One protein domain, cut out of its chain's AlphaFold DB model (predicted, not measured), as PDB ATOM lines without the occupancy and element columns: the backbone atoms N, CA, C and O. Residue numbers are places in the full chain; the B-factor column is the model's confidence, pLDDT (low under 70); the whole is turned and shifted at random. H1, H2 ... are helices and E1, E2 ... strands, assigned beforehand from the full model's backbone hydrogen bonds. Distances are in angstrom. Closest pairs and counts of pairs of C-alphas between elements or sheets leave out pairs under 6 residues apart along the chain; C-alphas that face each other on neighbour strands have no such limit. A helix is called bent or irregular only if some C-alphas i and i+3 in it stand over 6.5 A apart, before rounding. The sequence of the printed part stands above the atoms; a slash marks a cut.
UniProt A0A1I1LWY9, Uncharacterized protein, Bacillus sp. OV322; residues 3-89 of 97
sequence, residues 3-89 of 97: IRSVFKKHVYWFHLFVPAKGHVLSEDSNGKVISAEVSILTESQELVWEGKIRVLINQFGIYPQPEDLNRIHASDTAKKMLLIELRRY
ATOM      1  N   ILE A   3     -16.531 -36.087  22.223       90.25
ATOM      2  CA  ILE A   3     -15.610 -35.193  21.513       90.25
ATOM      3  C   ILE A   3     -16.439 -34.107  20.847       90.25
ATOM      4  O   ILE A   3     -17.330 -34.422  20.065       90.25
ATOM      5  N   ARG A   4     -16.144 -32.837  21.123       92.50
ATOM      6  CA  ARG A   4     -16.667 -31.726  20.324       92.50
ATOM      7  C   ARG A   4     -15.702 -31.473  19.177       92.50
ATOM      8  O   ARG A   4     -14.533 -31.200  19.427       92.50
ATOM      9  N   SER A   5     -16.187 -31.524  17.944       91.19
ATOM     10  CA  SER A   5     -15.391 -31.205  16.760       91.19
ATOM     11  C   SER A   5     -16.012 -30.021  16.028       91.19
ATOM     12  O   SER A   5     -17.235 -29.923  15.889       91.19
ATOM     13  N   VAL A   6     -15.156 -29.105  15.582       92.75
ATOM     14  CA  VAL A   6     -15.542 -27.877  14.886       92.75
ATOM     15  C   VAL A   6     -14.800 -27.830  13.562       92.75
ATOM     16  O   VAL A   6     -13.570 -27.868  13.532       92.75
ATOM     17  N   PHE A   7     -15.541 -27.729  12.463       90.81
ATOM     18  CA  PHE A   7     -14.970 -27.561  11.133       90.81
ATOM     19  C   PHE A   7     -15.757 -26.512  10.351       90.81
ATOM     20  O   PHE A   7     -16.924 -26.707  10.001       90.81
ATOM     21  N   LYS A   8     -15.102 -25.387  10.044       90.44
ATOM     22  CA  LYS A   8     -15.744 -24.204   9.448       90.44
ATOM     23  C   LYS A   8     -16.948 -23.761  10.299       90.44
ATOM     24  O   LYS A   8     -16.763 -23.409  11.456       90.44
ATOM     25  N   LYS A   9     -18.162 -23.788   9.737       91.69
ATOM     26  CA  LYS A   9     -19.424 -23.439  10.413       91.69
ATOM     27  C   LYS A   9     -20.161 -24.655  10.994       91.69
ATOM     28  O   LYS A   9     -21.276 -24.508  11.471       91.69
ATOM     29  N   HIS A  10     -19.580 -25.853  10.908       91.75
ATOM     30  CA  HIS A  10     -20.204 -27.081  11.391       91.75
ATOM     31  C   HIS A  10     -19.635 -27.473  12.750       91.75
ATOM     32  O   HIS A  10     -18.415 -27.550  12.926       91.75
ATOM     33  N   VAL A  11     -20.533 -27.763  13.685       94.06
ATOM     34  CA  VAL A  11     -20.209 -28.241  15.026       94.06
ATOM     35  C   VAL A  11     -20.963 -29.545  15.251       94.06
ATOM     36  O   VAL A  11     -22.186 -29.589  15.129       94.06
ATOM     37  N   TYR A  12     -20.217 -30.597  15.581       95.25
ATOM     38  CA  TYR A  12     -20.773 -31.900  15.930       95.25
ATOM     39  C   TYR A  12     -20.134 -32.426  17.210       95.25
ATOM     40  O   TYR A  12     -18.959 -32.175  17.501       95.25
ATOM     41  N   TRP A  13     -20.915 -33.193  17.958       95.06
ATOM     42  CA  TRP A  13     -20.444 -33.998  19.068       95.06
ATOM     43  C   TRP A  13     -20.379 -35.461  18.647       95.06
ATOM     44  O   TRP A  13     -21.347 -36.009  18.131       95.06
ATOM     45  N   PHE A  14     -19.242 -36.100  18.897       93.50
ATOM     46  CA  PHE A  14     -19.024 -37.513  18.626       93.50
ATOM     47  C   PHE A  14     -18.866 -38.274  19.932       93.50
ATOM     48  O   PHE A  14     -18.006 -37.953  20.754       93.50
ATOM     49  N   HIS A  15     -19.686 -39.294  20.131       91.94
ATOM     50  CA  HIS A  15     -19.527 -40.259  21.206       91.94
ATOM     51  C   HIS A  15     -18.894 -41.508  20.609       91.94
ATOM     52  O   HIS A  15     -19.541 -42.217  19.852       91.94
ATOM     53  N   LEU A  16     -17.621 -41.751  20.921       88.88
ATOM     54  CA  LEU A  16     -16.877 -42.907  20.418       88.88
ATOM     55  C   LEU A  16     -16.576 -43.873  21.559       88.88
ATOM     56  O   LEU A  16     -15.890 -43.509  22.530       88.88
ATOM     57  N   PHE A  17     -17.054 -45.106  21.436       87.62
ATOM     58  CA  PHE A  17     -16.719 -46.191  22.345       87.62
ATOM     59  C   PHE A  17     -16.137 -47.377  21.579       87.62
ATOM     60  O   PHE A  17     -16.811 -48.076  20.827       87.62
ATOM     61  N   VAL A  18     -14.843 -47.595  21.799       82.88
ATOM     62  CA  VAL A  18     -14.087 -48.706  21.231       82.88
ATOM     63  C   VAL A  18     -13.743 -49.665  22.378       82.88
ATOM     64  O   VAL A  18     -12.930 -49.308  23.247       82.88
ATOM     65  N   PRO A  19     -14.356 -50.858  22.451       79.19
ATOM     66  CA  PRO A  19     -14.112 -51.800  23.538       79.19
ATOM     67  C   PRO A  19     -12.646 -52.257  23.548       79.19
ATOM     68  O   PRO A  19     -12.076 -52.599  22.518       79.19
ATOM     69  N   ALA A  20     -12.006 -52.252  24.726       67.31
ATOM     70  CA  ALA A  20     -10.603 -52.679  24.869       67.31
ATOM     71  C   ALA A  20     -10.415 -54.192  24.652       67.31
ATOM     72  O   ALA A  20      -9.366 -54.627  24.193       67.31
ATOM     73  N   LYS A  21     -11.446 -54.975  24.986       66.62
ATOM     74  CA  LYS A  21     -11.533 -56.426  24.788       66.62
ATOM     75  C   LYS A  21     -12.816 -56.750  24.015       66.62
ATOM     76  O   LYS A  21     -13.681 -57.464  24.508       66.62
ATOM     77  N   GLY A  22     -12.997 -56.104  22.865       64.06
ATOM     78  CA  GLY A  22     -14.125 -56.395  21.977       64.06
ATOM     79  C   GLY A  22     -13.954 -57.739  21.272       64.06
ATOM     80  O   GLY A  22     -12.832 -58.222  21.127       64.06
ATOM     81  N   HIS A  23     -15.061 -58.315  20.796       72.19
ATOM     82  CA  HIS A  23     -15.002 -59.420  19.839       72.19
ATOM     83  C   HIS A  23     -14.233 -58.962  18.594       72.19
ATOM     84  O   HIS A  23     -14.656 -58.034  17.898       72.19
ATOM     85  N   VAL A  24     -13.090 -59.601  18.350       81.25
ATOM     86  CA  VAL A  24     -12.314 -59.417  17.126       81.25
ATOM     87  C   VAL A  24     -13.079 -60.103  16.005       81.25
ATOM     88  O   VAL A  24     -13.336 -61.301  16.063       81.25
ATOM     89  N   LEU A  25     -13.496 -59.312  15.021       83.50
ATOM     90  CA  LEU A  25     -14.233 -59.799  13.858       83.50
ATOM     91  C   LEU A  25     -13.279 -60.370  12.805       83.50
ATOM     92  O   LEU A  25     -13.643 -61.286  12.080       83.50
ATOM     93  N   SER A  26     -12.074 -59.807  12.721       84.38
ATOM     94  CA  SER A  26     -10.997 -60.239  11.832       84.38
ATOM     95  C   SER A  26      -9.665 -59.704  12.354       84.38
ATOM     96  O   SER A  26      -9.621 -58.602  12.904       84.38
ATOM     97  N   GLU A  27      -8.585 -60.451  12.156       85.31
ATOM     98  CA  GLU A  27      -7.218 -60.032  12.468       85.31
ATOM     99  C   GLU A  27      -6.293 -60.458  11.331       85.31
ATOM    100  O   GLU A  27      -6.339 -61.601  10.880       85.31
ATOM    101  N   ASP A  28      -5.487 -59.518  10.855       83.25
ATOM    102  CA  ASP A  28      -4.485 -59.730   9.818       83.25
ATOM    103  C   ASP A  28      -3.184 -58.991  10.176       83.25
ATOM    104  O   ASP A  28      -3.048 -58.397  11.249       83.25
ATOM    105  N   SER A  29      -2.210 -59.000   9.265       81.56
ATOM    106  CA  SER A  29      -0.952 -58.266   9.439       81.56
ATOM    107  C   SER A  29      -1.131 -56.745   9.537       81.56
ATOM    108  O   SER A  29      -0.223 -56.055   9.994       81.56
ATOM    109  N   ASN A  30      -2.276 -56.208   9.106       80.00
ATOM    110  CA  ASN A  30      -2.572 -54.779   9.098       80.00
ATOM    111  C   ASN A  30      -3.283 -54.315  10.375       80.00
ATOM    112  O   ASN A  30      -3.311 -53.106  10.630       80.00
ATOM    113  N   GLY A  31      -3.833 -55.230  11.180       85.56
ATOM    114  CA  GLY A  31      -4.377 -54.944  12.503       85.56
ATOM    115  C   GLY A  31      -5.598 -55.783  12.881       85.56
ATOM    116  O   GLY A  31      -5.854 -56.861  12.353       85.56
ATOM    117  N   LYS A  32      -6.369 -55.264  13.843       88.81
ATOM    118  CA  LYS A  32      -7.571 -55.914  14.386       88.81
ATOM    119  C   LYS A  32      -8.816 -55.157  13.973       88.81
ATOM    120  O   LYS A  32      -8.923 -53.963  14.246       88.81
ATOM    121  N   VAL A  33      -9.781 -55.847  13.381       90.06
ATOM    122  CA  VAL A  33     -11.109 -55.299  13.104       90.06
ATOM    123  C   VAL A  33     -12.026 -55.595  14.282       90.06
ATOM    124  O   VAL A  33     -12.257 -56.756  14.624       90.06
ATOM    125  N   ILE A  34     -12.573 -54.547  14.895       90.31
ATOM    126  CA  ILE A  34     -13.525 -54.663  16.007       90.31
ATOM    127  C   ILE A  34     -14.761 -53.794  15.777       90.31
ATOM    128  O   ILE A  34     -14.747 -52.868  14.971       90.31
ATOM    129  N   SER A  35     -15.838 -54.079  16.506       91.06
ATOM    130  CA  SER A  35     -17.027 -53.223  16.525       91.06
ATOM    131  C   SER A  35     -16.814 -52.033  17.463       91.06
ATOM    132  O   SER A  35     -16.472 -52.221  18.630       91.06
ATOM    133  N   ALA A  36     -17.076 -50.825  16.975       89.19
ATOM    134  CA  ALA A  36     -17.112 -49.590  17.750       89.19
ATOM    135  C   ALA A  36     -18.530 -49.016  17.770       89.19
ATOM    136  O   ALA A  36     -19.237 -49.063  16.765       89.19
ATOM    137  N   GLU A  37     -18.930 -48.467  18.908       92.19
ATOM    138  CA  GLU A  37     -20.177 -47.719  19.058       92.19
ATOM    139  C   GLU A  37     -19.905 -46.240  18.803       92.19
ATOM    140  O   GLU A  37     -18.942 -45.667  19.329       92.19
ATOM    141  N   VAL A  38     -20.735 -45.643  17.951       93.81
ATOM    142  CA  VAL A  38     -20.591 -44.267  17.499       93.81
ATOM    143  C   VAL A  38     -21.946 -43.576  17.548       93.81
ATOM    144  O   VAL A  38     -22.897 -44.043  16.926       93.81
ATOM    145  N   SER A  39     -21.999 -42.429  18.220       95.06
ATOM    146  CA  SER A  39     -23.143 -41.513  18.174       95.06
ATOM    147  C   SER A  39     -22.676 -40.140  17.685       95.06
ATOM    148  O   SER A  39     -21.629 -39.638  18.102       95.06
ATOM    149  N   ILE A  40     -23.445 -39.538  16.783       95.38
ATOM    150  CA  ILE A  40     -23.212 -38.219  16.195       95.38
ATOM    151  C   ILE A  40     -24.353 -37.318  16.648       95.38
ATOM    152  O   ILE A  40     -25.516 -37.625  16.390       95.38
ATOM    153  N   LEU A  41     -24.025 -36.201  17.290       95.75
ATOM    154  CA  LEU A  41     -24.996 -35.199  17.712       95.75
ATOM    155  C   LEU A  41     -24.658 -33.828  17.128       95.75
ATOM    156  O   LEU A  41     -23.491 -33.515  16.883       95.75
ATOM    157  N   THR A  42     -25.674 -33.002  16.913       94.12
ATOM    158  CA  THR A  42     -25.526 -31.595  16.511       94.12
ATOM    159  C   THR A  42     -24.998 -30.733  17.664       94.12
ATOM    160  O   THR A  42     -24.849 -31.198  18.796       94.12
ATOM    161  N   GLU A  43     -24.739 -29.447  17.410       93.31
ATOM    162  CA  GLU A  43     -24.395 -28.479  18.463       93.31
ATOM    163  C   GLU A  43     -25.461 -28.373  19.564       93.31
ATOM    164  O   GLU A  43     -25.106 -28.305  20.741       93.31
ATOM    165  N   SER A  44     -26.743 -28.444  19.192       93.56
ATOM    166  CA  SER A  44     -27.894 -28.487  20.105       93.56
ATOM    167  C   SER A  44     -28.048 -29.829  20.839       93.56
ATOM    168  O   SER A  44     -28.978 -29.989  21.621       93.56
ATOM    169  N   GLN A  45     -27.121 -30.775  20.639       90.56
ATOM    170  CA  GLN A  45     -27.156 -32.147  21.159       90.56
ATOM    171  C   GLN A  45     -28.331 -32.991  20.646       90.56
ATOM    172  O   GLN A  45     -28.717 -33.969  21.283       90.56
ATOM    173  N   GLU A  46     -28.865 -32.670  19.469       94.19
ATOM    174  CA  GLU A  46     -29.839 -33.528  18.795       94.19
ATOM    175  C   GLU A  46     -29.122 -34.700  18.133       94.19
ATOM    176  O   GLU A  46     -28.075 -34.529  17.498       94.19
ATOM    177  N   LEU A  47     -29.680 -35.902  18.278       95.69
ATOM    178  CA  LEU A  47     -29.104 -37.103  17.693       95.69
ATOM    179  C   LEU A  47     -29.257 -37.076  16.168       95.69
ATOM    180  O   LEU A  47     -30.366 -37.091  15.645       95.69
ATOM    181  N   VAL A  48     -28.128 -37.081  15.460       95.44
ATOM    182  CA  VAL A  48     -28.083 -37.210  13.997       95.44
ATOM    183  C   VAL A  48     -28.085 -38.681  13.608       95.44
ATOM    184  O   VAL A  48     -28.798 -39.091  12.698       95.44
ATOM    185  N   TRP A  49     -27.248 -39.472  14.279       96.06
ATOM    186  CA  TRP A  49     -27.094 -40.891  13.991       96.06
ATOM    187  C   TRP A  49     -26.446 -41.612  15.170       96.06
ATOM    188  O   TRP A  49     -25.550 -41.068  15.812       96.06
ATOM    189  N   GLU A  50     -26.851 -42.853  15.415       95.31
ATOM    190  CA  GLU A  50     -26.220 -43.750  16.377       95.31
ATOM    191  C   GLU A  50     -26.175 -45.167  15.818       95.31
ATOM    192  O   GLU A  50     -27.111 -45.622  15.158       95.31
ATOM    193  N   GLY A  51     -25.083 -45.874  16.089       93.94
ATOM    194  CA  GLY A  51     -24.970 -47.267  15.709       93.94
ATOM    195  C   GLY A  51     -23.594 -47.856  15.956       93.94
ATOM    196  O   GLY A  51     -22.721 -47.270  16.600       93.94
ATOM    197  N   LYS A  52     -23.414 -49.062  15.418       93.06
ATOM    198  CA  LYS A  52     -22.154 -49.799  15.465       93.06
ATOM    199  C   LYS A  52     -21.503 -49.799  14.093       93.06
ATOM    200  O   LYS A  52     -22.165 -50.077  13.096       93.06
ATOM    201  N   ILE A  53     -20.206 -49.522  14.062       92.75
ATOM    202  CA  ILE A  53     -19.381 -49.606  12.857       92.75
ATOM    203  C   ILE A  53     -18.173 -50.496  13.118       92.75
ATOM    204  O   ILE A  53     -17.663 -50.564  14.237       92.75
ATOM    205  N   ARG A  54     -17.689 -51.174  12.081       92.12
ATOM    206  CA  ARG A  54     -16.439 -51.927  12.143       92.12
ATOM    207  C   ARG A  54     -15.278 -50.969  11.946       92.12
ATOM    208  O   ARG A  54     -15.276 -50.157  11.020       92.12
ATOM    209  N   VAL A  55     -14.278 -51.085  12.811       90.06
ATOM    210  CA  VAL A  55     -13.059 -50.284  12.756       90.06
ATOM    211  C   VAL A  55     -11.829 -51.180  12.768       90.06
ATOM    212  O   VAL A  55     -11.729 -52.090  13.586       90.06
ATOM    213  N   LEU A  56     -10.896 -50.918  11.858       90.31
ATOM    214  CA  LEU A  56      -9.541 -51.443  11.881       90.31
ATOM    215  C   LEU A  56      -8.718 -50.639  12.887       90.31
ATOM    216  O   LEU A  56      -8.645 -49.414  12.804       90.31
ATOM    217  N   ILE A  57      -8.078 -51.340  13.813       87.62
ATOM    218  CA  ILE A  57      -7.181 -50.770  14.811       87.62
ATOM    219  C   ILE A  57      -5.781 -51.292  14.554       87.62
ATOM    220  O   ILE A  57      -5.553 -52.504  14.545       87.62
ATOM    221  N   ASN A  58      -4.841 -50.368  14.404       85.69
ATOM    222  CA  ASN A  58      -3.429 -50.680  14.252       85.69
ATOM    223  C   ASN A  58      -2.550 -49.649  14.970       85.69
ATOM    224  O   ASN A  58      -3.041 -48.791  15.704       85.69
ATOM    225  N   GLN A  59      -1.237 -49.750  14.777       79.75
ATOM    226  CA  GLN A  59      -0.258 -48.847  15.387       79.75
ATOM    227  C   GLN A  59      -0.401 -47.377  14.952       79.75
ATOM    228  O   GLN A  59       0.055 -46.482  15.655       79.75
ATOM    229  N   PHE A  60      -1.050 -47.110  13.816       82.12
ATOM    230  CA  PHE A  60      -1.206 -45.763  13.268       82.12
ATOM    231  C   PHE A  60      -2.513 -45.084  13.687       82.12
ATOM    232  O   PHE A  60      -2.634 -43.869  13.530       82.12
ATOM    233  N   GLY A  61      -3.505 -45.842  14.160       81.81
ATOM    234  CA  GLY A  61      -4.783 -45.297  14.608       81.81
ATOM    235  C   GLY A  61      -5.963 -46.241  14.399       81.81
ATOM    236  O   GLY A  61      -5.806 -47.459  14.282       81.81
ATOM    237  N   ILE A  62      -7.156 -45.645  14.367       87.94
ATOM    238  CA  ILE A  62      -8.429 -46.336  14.170       87.94
ATOM    239  C   ILE A  62      -9.082 -45.844  12.880       87.94
ATOM    240  O   ILE A  62      -9.273 -44.643  12.685       87.94
ATOM    241  N   TYR A  63      -9.451 -46.784  12.014       89.06
ATOM    242  CA  TYR A  63      -9.995 -46.519  10.685       89.06
ATOM    243  C   TYR A  63     -11.318 -47.270  10.502       89.06
ATOM    244  O   TYR A  63     -11.336 -48.485  10.686       89.06
ATOM    245  N   PRO A  64     -12.434 -46.610  10.157       91.25
ATOM    246  CA  PRO A  64     -13.689 -47.310   9.900       91.25
ATOM    247  C   PRO A  64     -13.667 -48.032   8.549       91.25
ATOM    248  O   PRO A  64     -12.996 -47.596   7.613       91.25
ATOM    249  N   GLN A  65     -14.442 -49.110   8.437       91.12
ATOM    250  CA  GLN A  65     -14.687 -49.779   7.159       91.12
ATOM    251  C   GLN A  65     -15.516 -48.866   6.230       91.12
ATOM    252  O   GLN A  65     -16.513 -48.290   6.688       91.12
ATOM    253  N   PRO A  66     -15.149 -48.720   4.940       89.81
ATOM    254  CA  PRO A  66     -15.853 -47.833   4.011       89.81
ATOM    255  C   PRO A  66     -17.353 -48.131   3.889       89.81
ATOM    256  O   PRO A  66     -18.166 -47.208   3.825       89.81
ATOM    257  N   GLU A  67     -17.741 -49.407   3.909       90.94
ATOM    258  CA  GLU A  67     -19.140 -49.828   3.774       90.94
ATOM    259  C   GLU A  67     -19.984 -49.345   4.954       90.94
ATOM    260  O   GLU A  67     -21.133 -48.941   4.773       90.94
ATOM    261  N   ASP A  68     -19.413 -49.347   6.159       91.06
ATOM    262  CA  ASP A  68     -20.117 -48.917   7.365       91.06
ATOM    263  C   ASP A  68     -20.215 -47.392   7.425       91.06
ATOM    264  O   ASP A  68     -21.259 -46.863   7.798       91.06
ATOM    265  N   LEU A  69     -19.182 -46.670   6.971       89.56
ATOM    266  CA  LEU A  69     -19.227 -45.210   6.850       89.56
ATOM    267  C   LEU A  69     -20.315 -44.752   5.865       89.56
ATOM    268  O   LEU A  69     -21.003 -43.755   6.104       89.56
ATOM    269  N   ASN A  70     -20.501 -45.496   4.773       89.25
ATOM    270  CA  ASN A  70     -21.534 -45.209   3.780       89.25
ATOM    271  C   ASN A  70     -22.954 -45.431   4.320       89.25
ATOM    272  O   ASN A  70     -23.871 -44.729   3.898       89.25
ATOM    273  N   ARG A  71     -23.129 -46.340   5.290       91.38
ATOM    274  CA  ARG A  71     -24.409 -46.600   5.977       91.38
ATOM    275  C   ARG A  71     -24.782 -45.539   7.014       91.38
ATOM    276  O   ARG A  71     -25.920 -45.517   7.477       91.38
ATOM    277  N   ILE A  72     -23.855 -44.659   7.389       93.00
ATOM    278  CA  ILE A  72     -24.157 -43.554   8.302       93.00
ATOM    279  C   ILE A  72     -25.042 -42.538   7.572       93.00
ATOM    280  O   ILE A  72     -24.612 -41.888   6.615       93.00
ATOM    281  N   HIS A  73     -26.268 -42.356   8.055       92.31
ATOM    282  CA  HIS A  73     -27.201 -41.346   7.552       92.31
ATOM    283  C   HIS A  73     -26.900 -39.974   8.174       92.31
ATOM    284  O   HIS A  73     -27.666 -39.443   8.967       92.31
ATOM    285  N   ALA A  74     -25.743 -39.408   7.827       92.00
ATOM    286  CA  ALA A  74     -25.308 -38.074   8.234       92.00
ATOM    287  C   ALA A  74     -24.717 -37.314   7.038       92.00
ATOM    288  O   ALA A  74     -24.403 -37.910   6.004       92.00
ATOM    289  N   SER A  75     -24.533 -36.000   7.183       93.50
ATOM    290  CA  SER A  75     -23.899 -35.175   6.149       93.50
ATOM    291  C   SER A  75     -22.465 -35.640   5.854       93.50
ATOM    292  O   SER A  75     -21.757 -36.127   6.740       93.50
ATOM    293  N   ASP A  76     -21.986 -35.427   4.626       93.38
ATOM    294  CA  ASP A  76     -20.600 -35.759   4.259       93.38
ATOM    295  C   ASP A  76     -19.575 -35.023   5.126       93.38
ATOM    296  O   ASP A  76     -18.502 -35.550   5.424       93.38
ATOM    297  N   THR A  77     -19.910 -33.813   5.576       93.69
ATOM    298  CA  THR A  77     -19.090 -33.065   6.530       93.69
ATOM    299  C   THR A  77     -19.000 -33.794   7.869       93.69
ATOM    300  O   THR A  77     -17.894 -33.969   8.378       93.69
ATOM    301  N   ALA A  78     -20.121 -34.281   8.414       92.75
ATOM    302  CA  ALA A  78     -20.125 -35.057   9.654       92.75
ATOM    303  C   ALA A  78     -19.312 -36.354   9.514       92.75
ATOM    304  O   ALA A  78     -18.512 -36.666  10.393       92.75
ATOM    305  N   LYS A  79     -19.438 -37.064   8.383       93.81
ATOM    306  CA  LYS A  79     -18.640 -38.267   8.079       93.81
ATOM    307  C   LYS A  79     -17.139 -37.969   8.021       93.81
ATOM    308  O   LYS A  79     -16.342 -38.696   8.608       93.81
ATOM    309  N   LYS A  80     -16.736 -36.880   7.356       93.06
ATOM    310  CA  LYS A  80     -15.328 -36.443   7.289       93.06
ATOM    311  C   LYS A  80     -14.780 -36.062   8.661       93.06
ATOM    312  O   LYS A  80     -13.658 -36.433   8.992       93.06
ATOM    313  N   MET A  81     -15.566 -35.349   9.464       93.50
ATOM    314  CA  MET A  81     -15.183 -34.998  10.831       93.50
ATOM    315  C   MET A  81     -15.041 -36.252  11.701       93.50
ATOM    316  O   MET A  81     -14.024 -36.404  12.371       93.50
ATOM    317  N   LEU A  82     -15.980 -37.200  11.609       92.06
ATOM    318  CA  LEU A  82     -15.897 -38.492  12.293       92.06
ATOM    319  C   LEU A  82     -14.612 -39.255  11.937       92.06
ATOM    320  O   LEU A  82     -13.949 -39.774  12.829       92.06
ATOM    321  N   LEU A  83     -14.232 -39.301  10.655       91.19
ATOM    322  CA  LEU A  83     -12.988 -39.939  10.205       91.19
ATOM    323  C   LEU A  83     -11.745 -39.326  10.858       91.19
ATOM    324  O   LEU A  83     -10.841 -40.049  11.279       91.19
ATOM    325  N   ILE A  84     -11.701 -37.996  10.946       89.44
ATOM    326  CA  ILE A  84     -10.597 -37.275  11.586       89.44
ATOM    327  C   ILE A  84     -10.537 -37.623  13.075       89.44
ATOM    328  O   ILE A  84      -9.456 -37.925  13.582       89.44
ATOM    329  N   GLU A  85     -11.679 -37.622  13.767       89.50
ATOM    330  CA  GLU A  85     -11.717 -37.933  15.198       89.50
ATOM    331  C   GLU A  85     -11.405 -39.407  15.492       89.50
ATOM    332  O   GLU A  85     -10.697 -39.688  16.453       89.50
ATOM    333  N   LEU A  86     -11.841 -40.350  14.649       88.06
ATOM    334  CA  LEU A  86     -11.455 -41.764  14.759       88.06
ATOM    335  C   LEU A  86      -9.947 -41.950  14.579       88.06
ATOM    336  O   LEU A  86      -9.317 -42.641  15.374       88.06
ATOM    337  N   ARG A  87      -9.337 -41.270  13.602       84.56
ATOM    338  CA  ARG A  87      -7.882 -41.324  13.408       84.56
ATOM    339  C   ARG A  87      -7.118 -40.743  14.600       84.56
ATOM    340  O   ARG A  87      -6.061 -41.255  14.955       84.56
ATOM    341  N   ARG A  88      -7.650 -39.683  15.220       80.69
ATOM    342  CA  ARG A  88      -7.113 -39.073  16.451       80.69
ATOM    343  C   ARG A  88      -7.403 -39.887  17.703       80.69
ATOM    344  O   ARG A  88      -6.758 -39.652  18.724       80.69
ATOM    345  N   TYR A  89      -8.356 -40.815  17.647       73.69
ATOM    346  CA  TYR A  89      -8.677 -41.724  18.737       73.69
ATOM    347  C   TYR A  89      -7.526 -42.722  18.907       73.69
ATOM    348  O   TYR A  89      -7.570 -43.879  18.502       73.69
TER     349      TYR A  89
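Overview. This is residues 3 to 89 of the 97 residues of an uncharacterized protein of Bacillus sp. OV322 (UniProt A0A1I1LWY9). One twisted sheet of six strands curls round the helix H2, which lies in its hollow against E1, E2 and E6. The long, bent hairpin of E4 and E5 runs along the length of the sheet, with E3 at one end of the domain and the short helix H1 only grazing the sheet at E5. The printed part has 87 residues, with six named strands and then two named helices in the order E1 E2 E3 E4 E5 E6 H1 H2. The sheet is branched and its neighbour pairs are antiparallel; the class is mixed, helices and strands. The whole is compact, with a radius of gyration of the C-alphas of 12.9 A, yet elongated in outline, spanning 39 by 22 by 21 A.

Along the chain. E4, residues 31 to 42, is 31.8 A long and bends by 62 degrees at residue 34; its C-alpha 31 is at (-4.377, -54.944, 12.503). E5, residues 47 to 58, is 29.2 A long and bends by 63 degrees at residue 51. E2, residues 10 to 17, measures 22.3 A. The shorter strands are E1, residues 3 to 7, from C-alpha 3 at (-15.610, -35.193, 21.513), E3, residues 24 to 28, and E6, residues 61 to 64. H1 spans residues 66 to 71. H2, residues 76 to 88, is 18.5 A long and ends at C-alpha 88 at (-7.113, -39.073, 16.451).

Arrangement. E4 has three neighbours: E2, beside residues 36 to 42, and E3, beside residues 31 to 34, on one side, and E5 on the other side. N 36 and O 53 of the hairpin E4 and E5 are 2.8 A apart, within hydrogen-bond range, as are N 15 and O 39 of E2 and E4, 2.8 A, and N 33 and O 26 of the hairpin E3 and E4, 2.8 A. The edge strands E1 and E6 pair with E2 and E5 in hairpins, with N 5 and O 12 at 2.9 A and N 56 and O 63 at 2.7 A. E3, E4, E5 and E6 form a meander, each strand the antiparallel neighbour of the one before. H2 is on the sheet, which curls round it; its closest C-alphas to E6 are those of Ile 62 and Arg 87, 5.1 A, and to E1 those of Ser 5 and Met 81, 7.0 A. H1 is on the sheet but only grazes it; the closest C-alphas of H1 and E5 are those of Ile 53 and Asp 68, 5.6 A. H1 and H2 are close but not clearly touching, with C-alphas of Leu 69 and Lys 79 closest at 7.1 A. In H1 and H2 every O i to N i+4 pair is within hydrogen-bond range.

Size, cuts and confidence. The two C-alphas farthest apart, those of Ser 29 and Ser 44, are 41.6 A apart. The printed part has no cut and no long link. The mean pLDDT of the printed part is 88.9, and residues 20 to 22 are under 70.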